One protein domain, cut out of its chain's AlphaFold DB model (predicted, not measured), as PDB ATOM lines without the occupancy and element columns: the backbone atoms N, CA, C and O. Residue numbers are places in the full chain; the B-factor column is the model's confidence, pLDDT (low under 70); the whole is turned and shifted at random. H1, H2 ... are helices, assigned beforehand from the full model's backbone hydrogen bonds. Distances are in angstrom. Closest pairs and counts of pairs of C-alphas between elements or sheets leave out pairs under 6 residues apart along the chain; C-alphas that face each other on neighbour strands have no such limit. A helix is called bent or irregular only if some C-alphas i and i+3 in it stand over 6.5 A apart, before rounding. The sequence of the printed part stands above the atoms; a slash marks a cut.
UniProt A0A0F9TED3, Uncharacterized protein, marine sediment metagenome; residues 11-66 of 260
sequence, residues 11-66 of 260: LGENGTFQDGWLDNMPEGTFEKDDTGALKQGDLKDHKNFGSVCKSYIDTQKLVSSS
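What this domain is: This is residues 11 to 66 of the 260 residues of an uncharacterized protein of marine sediment metagenome (UniProt A0A0F9TED3). There is little regular structure here: a loosely looping stretch, residues 11 to 40, leads into the short helix H1 and then the long helix H2, whose residues 56 to 65 stick out with Ser 66. The printed part has 56 residues with two named helices and no named strand; it is all helix, with 22 residues in named elements, under half. It is loose, radius of gyration of the C-alphas 13.1 A, and flat, spanning 35 by 33 by 17 A.

How they stand to each other: Past residues 11 to 40 you reach H1, residues 41 to 45, and by a tight link H2, residues 49 to 65. They are close but not clearly touching; their closest C-alphas, Leu 43 and Val 52, are 7.4 A apart. Every O i to N i+4 pair is within hydrogen-bond range in H2; in H1 0 of 1 is, and 1 of 2 O i to N i+3 pairs.

Where its parts are: Find C-alpha 41 at (-9.547, 31.711, 227.177); H1 runs 8.7 A and is irregular, C-alphas 41 and 44 being 7.0 A apart. From C-alpha 49, H2 runs 24.2 A to C-alpha 65 at (6.599, 46.781, 225.585).

The domain as a whole: The farthest C-alphas, Glu 13 and Ser 66, are 36.8 A apart. The printed part has no cut; pLDDT is under 70 at residues 36 to 38 and 40 to 42.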
ATOM      1  N   LEU A  11     -14.480  28.859 209.462       82.69
ATOM      2  CA  LEU A  11     -14.748  30.192 208.920       82.69
ATOM      3  C   LEU A  11     -15.982  30.194 208.003       82.69
ATOM      4  O   LEU A  11     -16.150  29.327 207.150       82.69
ATOM      5  N   GLY A  12     -16.847  31.193 208.170       83.62
ATOM      6  CA  GLY A  12     -17.931  31.527 207.243       83.62
ATOM      7  C   GLY A  12     -17.484  32.483 206.129       83.62
ATOM      8  O   GLY A  12     -16.347  32.958 206.120       83.62
ATOM      9  N   GLU A  13     -18.406  32.825 205.221       74.69
ATOM     10  CA  GLU A  13     -18.135  33.574 203.972       74.69
ATOM     11  C   GLU A  13     -17.458  34.947 204.154       74.69
ATOM     12  O   GLU A  13     -16.859  35.462 203.216       74.69
ATOM     13  N   ASN A  14     -17.475  35.517 205.363       74.56
ATOM     14  CA  ASN A  14     -16.870  36.819 205.672       74.56
ATOM     15  C   ASN A  14     -15.752  36.737 206.730       74.56
ATOM     16  O   ASN A  14     -15.454  37.725 207.404       74.56
ATOM     17  N   GLY A  15     -15.160  35.553 206.936       78.38
ATOM     18  CA  GLY A  15     -14.125  35.330 207.953       78.38
ATOM     19  C   GLY A  15     -14.645  35.366 209.395       78.38
ATOM     20  O   GLY A  15     -13.849  35.418 210.334       78.38
ATOM     21  N   THR A  16     -15.968  35.355 209.581       86.56
ATOM     22  CA  THR A  16     -16.638  35.121 210.867       86.56
ATOM     23  C   THR A  16     -16.472  33.672 211.277       86.56
ATOM     24  O   THR A  16     -16.480  32.795 210.416       86.56
ATOM     25  N   PHE A  17     -16.355  33.405 212.571       87.44
ATOM     26  CA  PHE A  17     -16.321  32.022 213.026       87.44
ATOM     27  C   PHE A  17     -17.715  31.393 212.991       87.44
ATOM     28  O   PHE A  17     -18.706  32.081 213.238       87.44
ATOM     29  N   GLN A  18     -17.788  30.106 212.653       85.75
ATOM     30  CA  GLN A  18     -19.040  29.348 212.709       85.75
ATOM     31  C   GLN A  18     -19.393  28.944 214.147       85.75
ATOM     32  O   GLN A  18     -18.521  28.872 215.013       85.75
ATOM     33  N   ASP A  19     -20.664  28.654 214.418       81.31
ATOM     34  CA  ASP A  19     -21.076  28.140 215.727       81.31
ATOM     35  C   ASP A  19     -20.373  26.803 216.013       81.31
ATOM     36  O   ASP A  19     -20.338  25.912 215.166       81.31
ATOM     37  N   GLY A  20     -19.775  26.669 217.200       78.81
ATOM     38  CA  GLY A  20     -19.005  25.474 217.568       78.81
ATOM     39  C   GLY A  20     -17.636  25.350 216.881       78.81
ATOM     40  O   GLY A  20     -17.013  24.299 216.966       78.81
ATOM     41  N   TRP A  21     -17.118  26.406 216.235       81.00
ATOM     42  CA  TRP A  21     -15.815  26.366 215.546       81.00
ATOM     43  C   TRP A  21     -14.639  25.902 216.422       81.00
ATOM     44  O   TRP A  21     -13.674  25.339 215.907       81.00
ATOM     45  N   LEU A  22     -14.708  26.138 217.737       78.31
ATOM     46  CA  LEU A  22     -13.694  25.702 218.700       78.31
ATOM     47  C   LEU A  22     -13.621  24.173 218.812       78.31
ATOM     48  O   LEU A  22     -12.536  23.645 219.045       78.31
ATOM     49  N   ASP A  23     -14.738  23.474 218.599       79.19
ATOM     50  CA  ASP A  23     -14.820  22.010 218.643       79.19
ATOM     51  C   ASP A  23     -14.246  21.367 217.371       79.19
ATOM     52  O   ASP A  23     -13.854  20.202 217.380       79.19
ATOM     53  N   ASN A  24     -14.154  22.144 216.287       79.75
ATOM     54  CA  ASN A  24     -13.581  21.712 215.015       79.75
ATOM     55  C   ASN A  24     -12.060  21.906 214.956       79.75
ATOM     56  O   ASN A  24     -11.450  21.527 213.962       79.75
ATOM     57  N   MET A  25     -11.428  22.497 215.975       76.50
ATOM     58  CA  MET A  25      -9.976  22.696 215.981       76.50
ATOM     59  C   MET A  25      -9.211  21.371 216.126       76.50
ATOM     60  O   MET A  25      -9.681  20.468 216.822       76.50
ATOM     61  N   PRO A  26      -8.013  21.242 215.519       77.25
ATOM     62  CA  PRO A  26      -7.197  20.039 215.651       77.25
ATOM     63  C   PRO A  26      -6.935  19.676 217.116       77.25
ATOM     64  O   PRO A  26      -6.753  20.555 217.969       77.25
ATOM     65  N   GLU A  27      -6.861  18.381 217.412       71.62
ATOM     66  CA  GLU A  27      -6.549  17.922 218.763       71.62
ATOM     67  C   GLU A  27      -5.172  18.453 219.210       71.62
ATOM     68  O   GLU A  27      -4.202  18.436 218.455       71.62
ATOM     69  N   GLY A  28      -5.094  18.986 220.435       73.00
ATOM     70  CA  GLY A  28      -3.880  19.623 220.966       73.00
ATOM     71  C   GLY A  28      -3.723  21.114 220.641       73.00
ATOM     72  O   GLY A  28      -2.773  21.726 221.121       73.00
ATOM     73  N   THR A  29      -4.655  21.724 219.895       75.31
ATOM     74  CA  THR A  29      -4.652  23.182 219.633       75.31
ATOM     75  C   THR A  29      -4.806  24.007 220.912       75.31
ATOM     76  O   THR A  29      -4.224  25.084 221.028       75.31
ATOM     77  N   PHE A  30      -5.564  23.497 221.884       78.44
ATOM     78  CA  PHE A  30      -5.739  24.126 223.188       78.44
ATOM     79  C   PHE A  30      -5.322  23.166 224.299       78.44
ATOM     80  O   PHE A  30      -5.626  21.970 224.253       78.44
ATOM     81  N   GLU A  31      -4.664  23.706 225.324       78.06
ATOM     82  CA  GLU A  31      -4.464  22.982 226.576       78.06
ATOM     83  C   GLU A  31      -5.817  22.682 227.224       78.06
ATOM     84  O   GLU A  31      -6.746  23.485 227.146       78.06
ATOM     85  N   LYS A  32      -5.929  21.533 227.892       72.81
ATOM     86  CA  LYS A  32      -7.087  21.220 228.733       72.81
ATOM     87  C   LYS A  32      -6.816  21.685 230.164       72.81
ATOM     88  O   LYS A  32      -5.670  21.688 230.612       72.81
ATOM     89  N   ASP A  33      -7.846  22.136 230.865       74.62
ATOM     90  CA  ASP A  33      -7.774  22.374 232.304       74.62
ATOM     91  C   ASP A  33      -7.872  21.063 233.095       74.62
ATOM     92  O   ASP A  33      -8.014  19.976 232.527       74.62
ATOM     93  N   ASP A  34      -7.801  21.169 234.421       75.81
ATOM     94  CA  ASP A  34      -7.833  20.024 235.336       75.81
ATOM     95  C   ASP A  34      -9.166  19.246 235.284       75.81
ATOM     96  O   ASP A  34      -9.259  18.137 235.809       75.81
ATOM     97  N   THR A  35     -10.202  19.799 234.634       72.56
ATOM     98  CA  THR A  35     -11.505  19.151 234.404       72.56
ATOM     99  C   THR A  35     -11.605  18.477 233.033       72.56
ATOM    100  O   THR A  35     -12.603  17.822 232.730       72.56
ATOM    101  N   GLY A  36     -10.565  18.601 232.202       61.09
ATOM    102  CA  GLY A  36     -10.539  18.086 230.836       61.09
ATOM    103  C   GLY A  36     -11.238  18.990 229.815       61.09
ATOM    104  O   GLY A  36     -11.299  18.620 228.640       61.09
ATOM    105  N   ALA A  37     -11.732  20.163 230.229       65.12
ATOM    106  CA  ALA A  37     -12.294  21.163 229.331       65.12
ATOM    107  C   ALA A  37     -11.174  21.935 228.622       65.12
ATOM    108  O   ALA A  37     -10.102  22.157 229.184       65.12
ATOM    109  N   LEU A  38     -11.396  22.351 227.372       64.62
ATOM    110  CA  LEU A  38     -10.426  23.171 226.643       64.62
ATOM    111  C   LEU A  38     -10.281  24.531 227.346       64.62
ATOM    112  O   LEU A  38     -11.273  25.229 227.564       64.62
ATOM    113  N   LYS A  39      -9.047  24.954 227.635       70.81
ATOM    114  CA  LYS A  39      -8.725  26.325 228.053       70.81
ATOM    115  C   LYS A  39      -8.854  27.252 226.847       70.81
ATOM    116  O   LYS A  39      -7.875  27.651 226.229       70.81
ATOM    117  N   GLN A  40     -10.094  27.576 226.499       67.19
ATOM    118  CA  GLN A  40     -10.423  28.416 225.346       67.19
ATOM    119  C   GLN A  40     -10.062  29.896 225.577       67.19
ATOM    120  O   GLN A  40      -9.966  30.654 224.617       67.19
ATOM    121  N   GLY A  41      -9.841  30.316 226.830       67.06
ATOM    122  CA  GLY A  41      -9.547  31.711 227.177       67.06
ATOM    123  C   GLY A  41     -10.586  32.688 226.607       67.06
ATOM    124  O   GLY A  41     -11.754  32.333 226.430       67.06
ATOM    125  N   ASP A  42     -10.137  33.896 226.268       67.62
ATOM    126  CA  ASP A  42     -10.966  34.936 225.639       67.62
ATOM    127  C   ASP A  42     -11.167  34.700 224.123       67.62
ATOM    128  O   ASP A  42     -11.817  35.500 223.448       67.62
ATOM    129  N   LEU A  43     -10.648  33.599 223.541       74.00
ATOM    130  CA  LEU A  43     -10.806  33.341 222.098       74.00
ATOM    131  C   LEU A  43     -12.268  33.176 221.682       74.00
ATOM    132  O   LEU A  43     -12.618  33.528 220.557       74.00
ATOM    133  N   LYS A  44     -13.122  32.680 222.581       76.31
ATOM    134  CA  LYS A  44     -14.568  32.556 222.348       76.31
ATOM    135  C   LYS A  44     -15.267  33.907 222.132       76.31
ATOM    136  O   LYS A  44     -16.340  33.940 221.537       76.31
ATOM    137  N   ASP A  45     -14.659  35.008 222.579       81.25
ATOM    138  CA  ASP A  45     -15.225  36.355 222.467       81.25
ATOM    139  C   ASP A  45     -14.866  37.030 221.128       81.25
ATOM    140  O   ASP A  45     -15.445  38.053 220.740       81.25
ATOM    141  N   HIS A  46     -13.936  36.442 220.370       82.38
ATOM    142  CA  HIS A  46     -13.590  36.880 219.026       82.38
ATOM    143  C   HIS A  46     -14.619  36.369 218.011       82.38
ATOM    144  O   HIS A  46     -14.800  35.173 217.830       82.38
ATOM    145  N   LYS A  47     -15.287  37.288 217.301       84.88
ATOM    146  CA  LYS A  47     -16.369  36.962 216.346       84.88
ATOM    147  C   LYS A  47     -15.871  36.591 214.947       84.88
ATOM    148  O   LYS A  47     -16.629  36.072 214.129       84.88
ATOM    149  N   ASN A  48     -14.627  36.936 214.628       87.38
ATOM    150  CA  ASN A  48     -14.030  36.718 213.313       87.38
ATOM    151  C   ASN A  48     -12.503  36.614 213.394       87.38
ATOM    152  O   ASN A  48     -11.880  37.102 214.341       87.38
ATOM    153  N   PHE A  49     -11.895  36.036 212.361       85.19
ATOM    154  CA  PHE A  49     -10.445  35.863 212.257       85.19
ATOM    155  C   PHE A  49      -9.675  37.188 212.362       85.19
ATOM    156  O   PHE A  49      -8.656  37.264 213.045       85.19
ATOM    157  N   GLY A  50     -10.208  38.268 211.781       86.31
ATOM    158  CA  GLY A  50      -9.608  39.602 211.883       86.31
ATOM    159  C   GLY A  50      -9.458  40.088 213.329       86.31
ATOM    160  O   GLY A  50      -8.441  40.690 213.676       86.31
ATOM    161  N   SER A  51     -10.428  39.787 214.197       85.69
ATOM    162  CA  SER A  51     -10.365  40.128 215.622       85.69
ATOM    163  C   SER A  51      -9.310  39.317 216.385       85.69
ATOM    164  O   SER A  51      -8.637  39.884 217.245       85.69
ATOM    165  N   VAL A  52      -9.068  38.059 215.996       86.50
ATOM    166  CA  VAL A  52      -7.964  37.239 216.529       86.50
ATOM    167  C   VAL A  52      -6.614  37.788 216.074       86.50
ATOM    168  O   VAL A  52      -5.726  37.986 216.900       86.50
ATOM    169  N   CYS A  53      -6.456  38.118 214.787       85.81
ATOM    170  CA  CYS A  53      -5.225  38.733 214.280       85.81
ATOM    171  C   CYS A  53      -4.916  40.061 214.981       85.81
ATOM    172  O   CYS A  53      -3.766  40.321 215.335       85.81
ATOM    173  N   LYS A  54      -5.937  40.895 215.216       87.25
ATOM    174  CA  LYS A  54      -5.789  42.148 215.965       87.25
ATOM    175  C   LYS A  54      -5.344  41.885 217.406       87.25
ATOM    176  O   LYS A  54      -4.370  42.489 217.843       87.25
ATOM    177  N   SER A  55      -6.006  40.959 218.102       85.31
ATOM    178  CA  SER A  55      -5.657  40.552 219.469       85.31
ATOM    179  C   SER A  55      -4.220  40.030 219.565       85.31
ATOM    180  O   SER A  55      -3.475  40.417 220.462       85.31
ATOM    181  N   TYR A  56      -3.774  39.243 218.581       84.94
ATOM    182  CA  TYR A  56      -2.395  38.764 218.496       84.94
ATOM    183  C   TYR A  56      -1.386  39.905 218.315       84.94
ATOM    184  O   TYR A  56      -0.387  39.959 219.029       84.94
ATOM    185  N   ILE A  57      -1.650  40.844 217.398       86.44
ATOM    186  CA  ILE A  57      -0.788  42.018 217.185       86.44
ATOM    187  C   ILE A  57      -0.724  42.879 218.450       86.44
ATOM    188  O   ILE A  57       0.354  43.324 218.843       86.44
ATOM    189  N   ASP A  58      -1.863  43.119 219.098       86.12
ATOM    190  CA  ASP A  58      -1.933  43.934 220.308       86.12
ATOM    191  C   ASP A  58      -1.248  43.226 221.493       86.12
ATOM    192  O   ASP A  58      -0.503  43.861 222.238       86.12
ATOM    193  N   THR A  59      -1.363  41.899 221.590       84.06
ATOM    194  CA  THR A  59      -0.610  41.079 222.551       84.06
ATOM    195  C   THR A  59       0.890  41.120 222.268       84.06
ATOM    196  O   THR A  59       1.676  41.311 223.190       84.06
ATOM    197  N   GLN A  60       1.328  41.018 221.008       82.38
ATOM    198  CA  GLN A  60       2.745  41.168 220.658       82.38
ATOM    199  C   GLN A  60       3.283  42.557 221.027       82.38
ATOM    200  O   GLN A  60       4.406  42.674 221.524       82.38
ATOM    201  N   LYS A  61       2.495  43.621 220.834       84.00
ATOM    202  CA  LYS A  61       2.857  44.976 221.287       84.00
ATOM    203  C   LYS A  61       2.960  45.053 222.808       84.00
ATOM    204  O   LYS A  61       3.913  45.633 223.322       84.00
ATOM    205  N   LEU A  62       2.023  44.449 223.535       83.31
ATOM    206  CA  LEU A  62       2.064  44.386 224.995       83.31
ATOM    207  C   LEU A  62       3.298  43.618 225.496       83.31
ATOM    208  O   LEU A  62       4.033  44.110 226.343       83.31
ATOM    209  N   VAL A  63       3.575  42.441 224.935       81.62
ATOM    210  CA  VAL A  63       4.718  41.596 225.319       81.62
ATOM    211  C   VAL A  63       6.055  42.245 224.951       81.62
ATOM    212  O   VAL A  63       7.028  42.128 225.694       81.62
ATOM    213  N   SER A  64       6.128  42.954 223.823       75.00
ATOM    214  CA  SER A  64       7.348  43.674 223.431       75.00
ATOM    215  C   SER A  64       7.591  44.927 224.281       75.00
ATOM    216  O   SER A  64       8.745  45.237 224.606       75.00
ATOM    217  N   SER A  65       6.521  45.620 224.689       76.50
ATOM    218  CA  SER A  65       6.599  46.781 225.585       76.50
ATOM    219  C   SER A  65       6.778  46.405 227.054       76.50
ATOM    220  O   SER A  65       7.329  47.205 227.810       76.50
ATOM    221  N   SER A  66       6.404  45.192 227.469       80.00
ATOM    222  CA  SER A  66       6.549  44.774 228.858       80.00
ATOM    223  C   SER A  66       8.018  44.623 229.274       80.00
ATOM    224  O   SER A  66       8.938  44.404 228.467       80.00
TER     225      SER A  66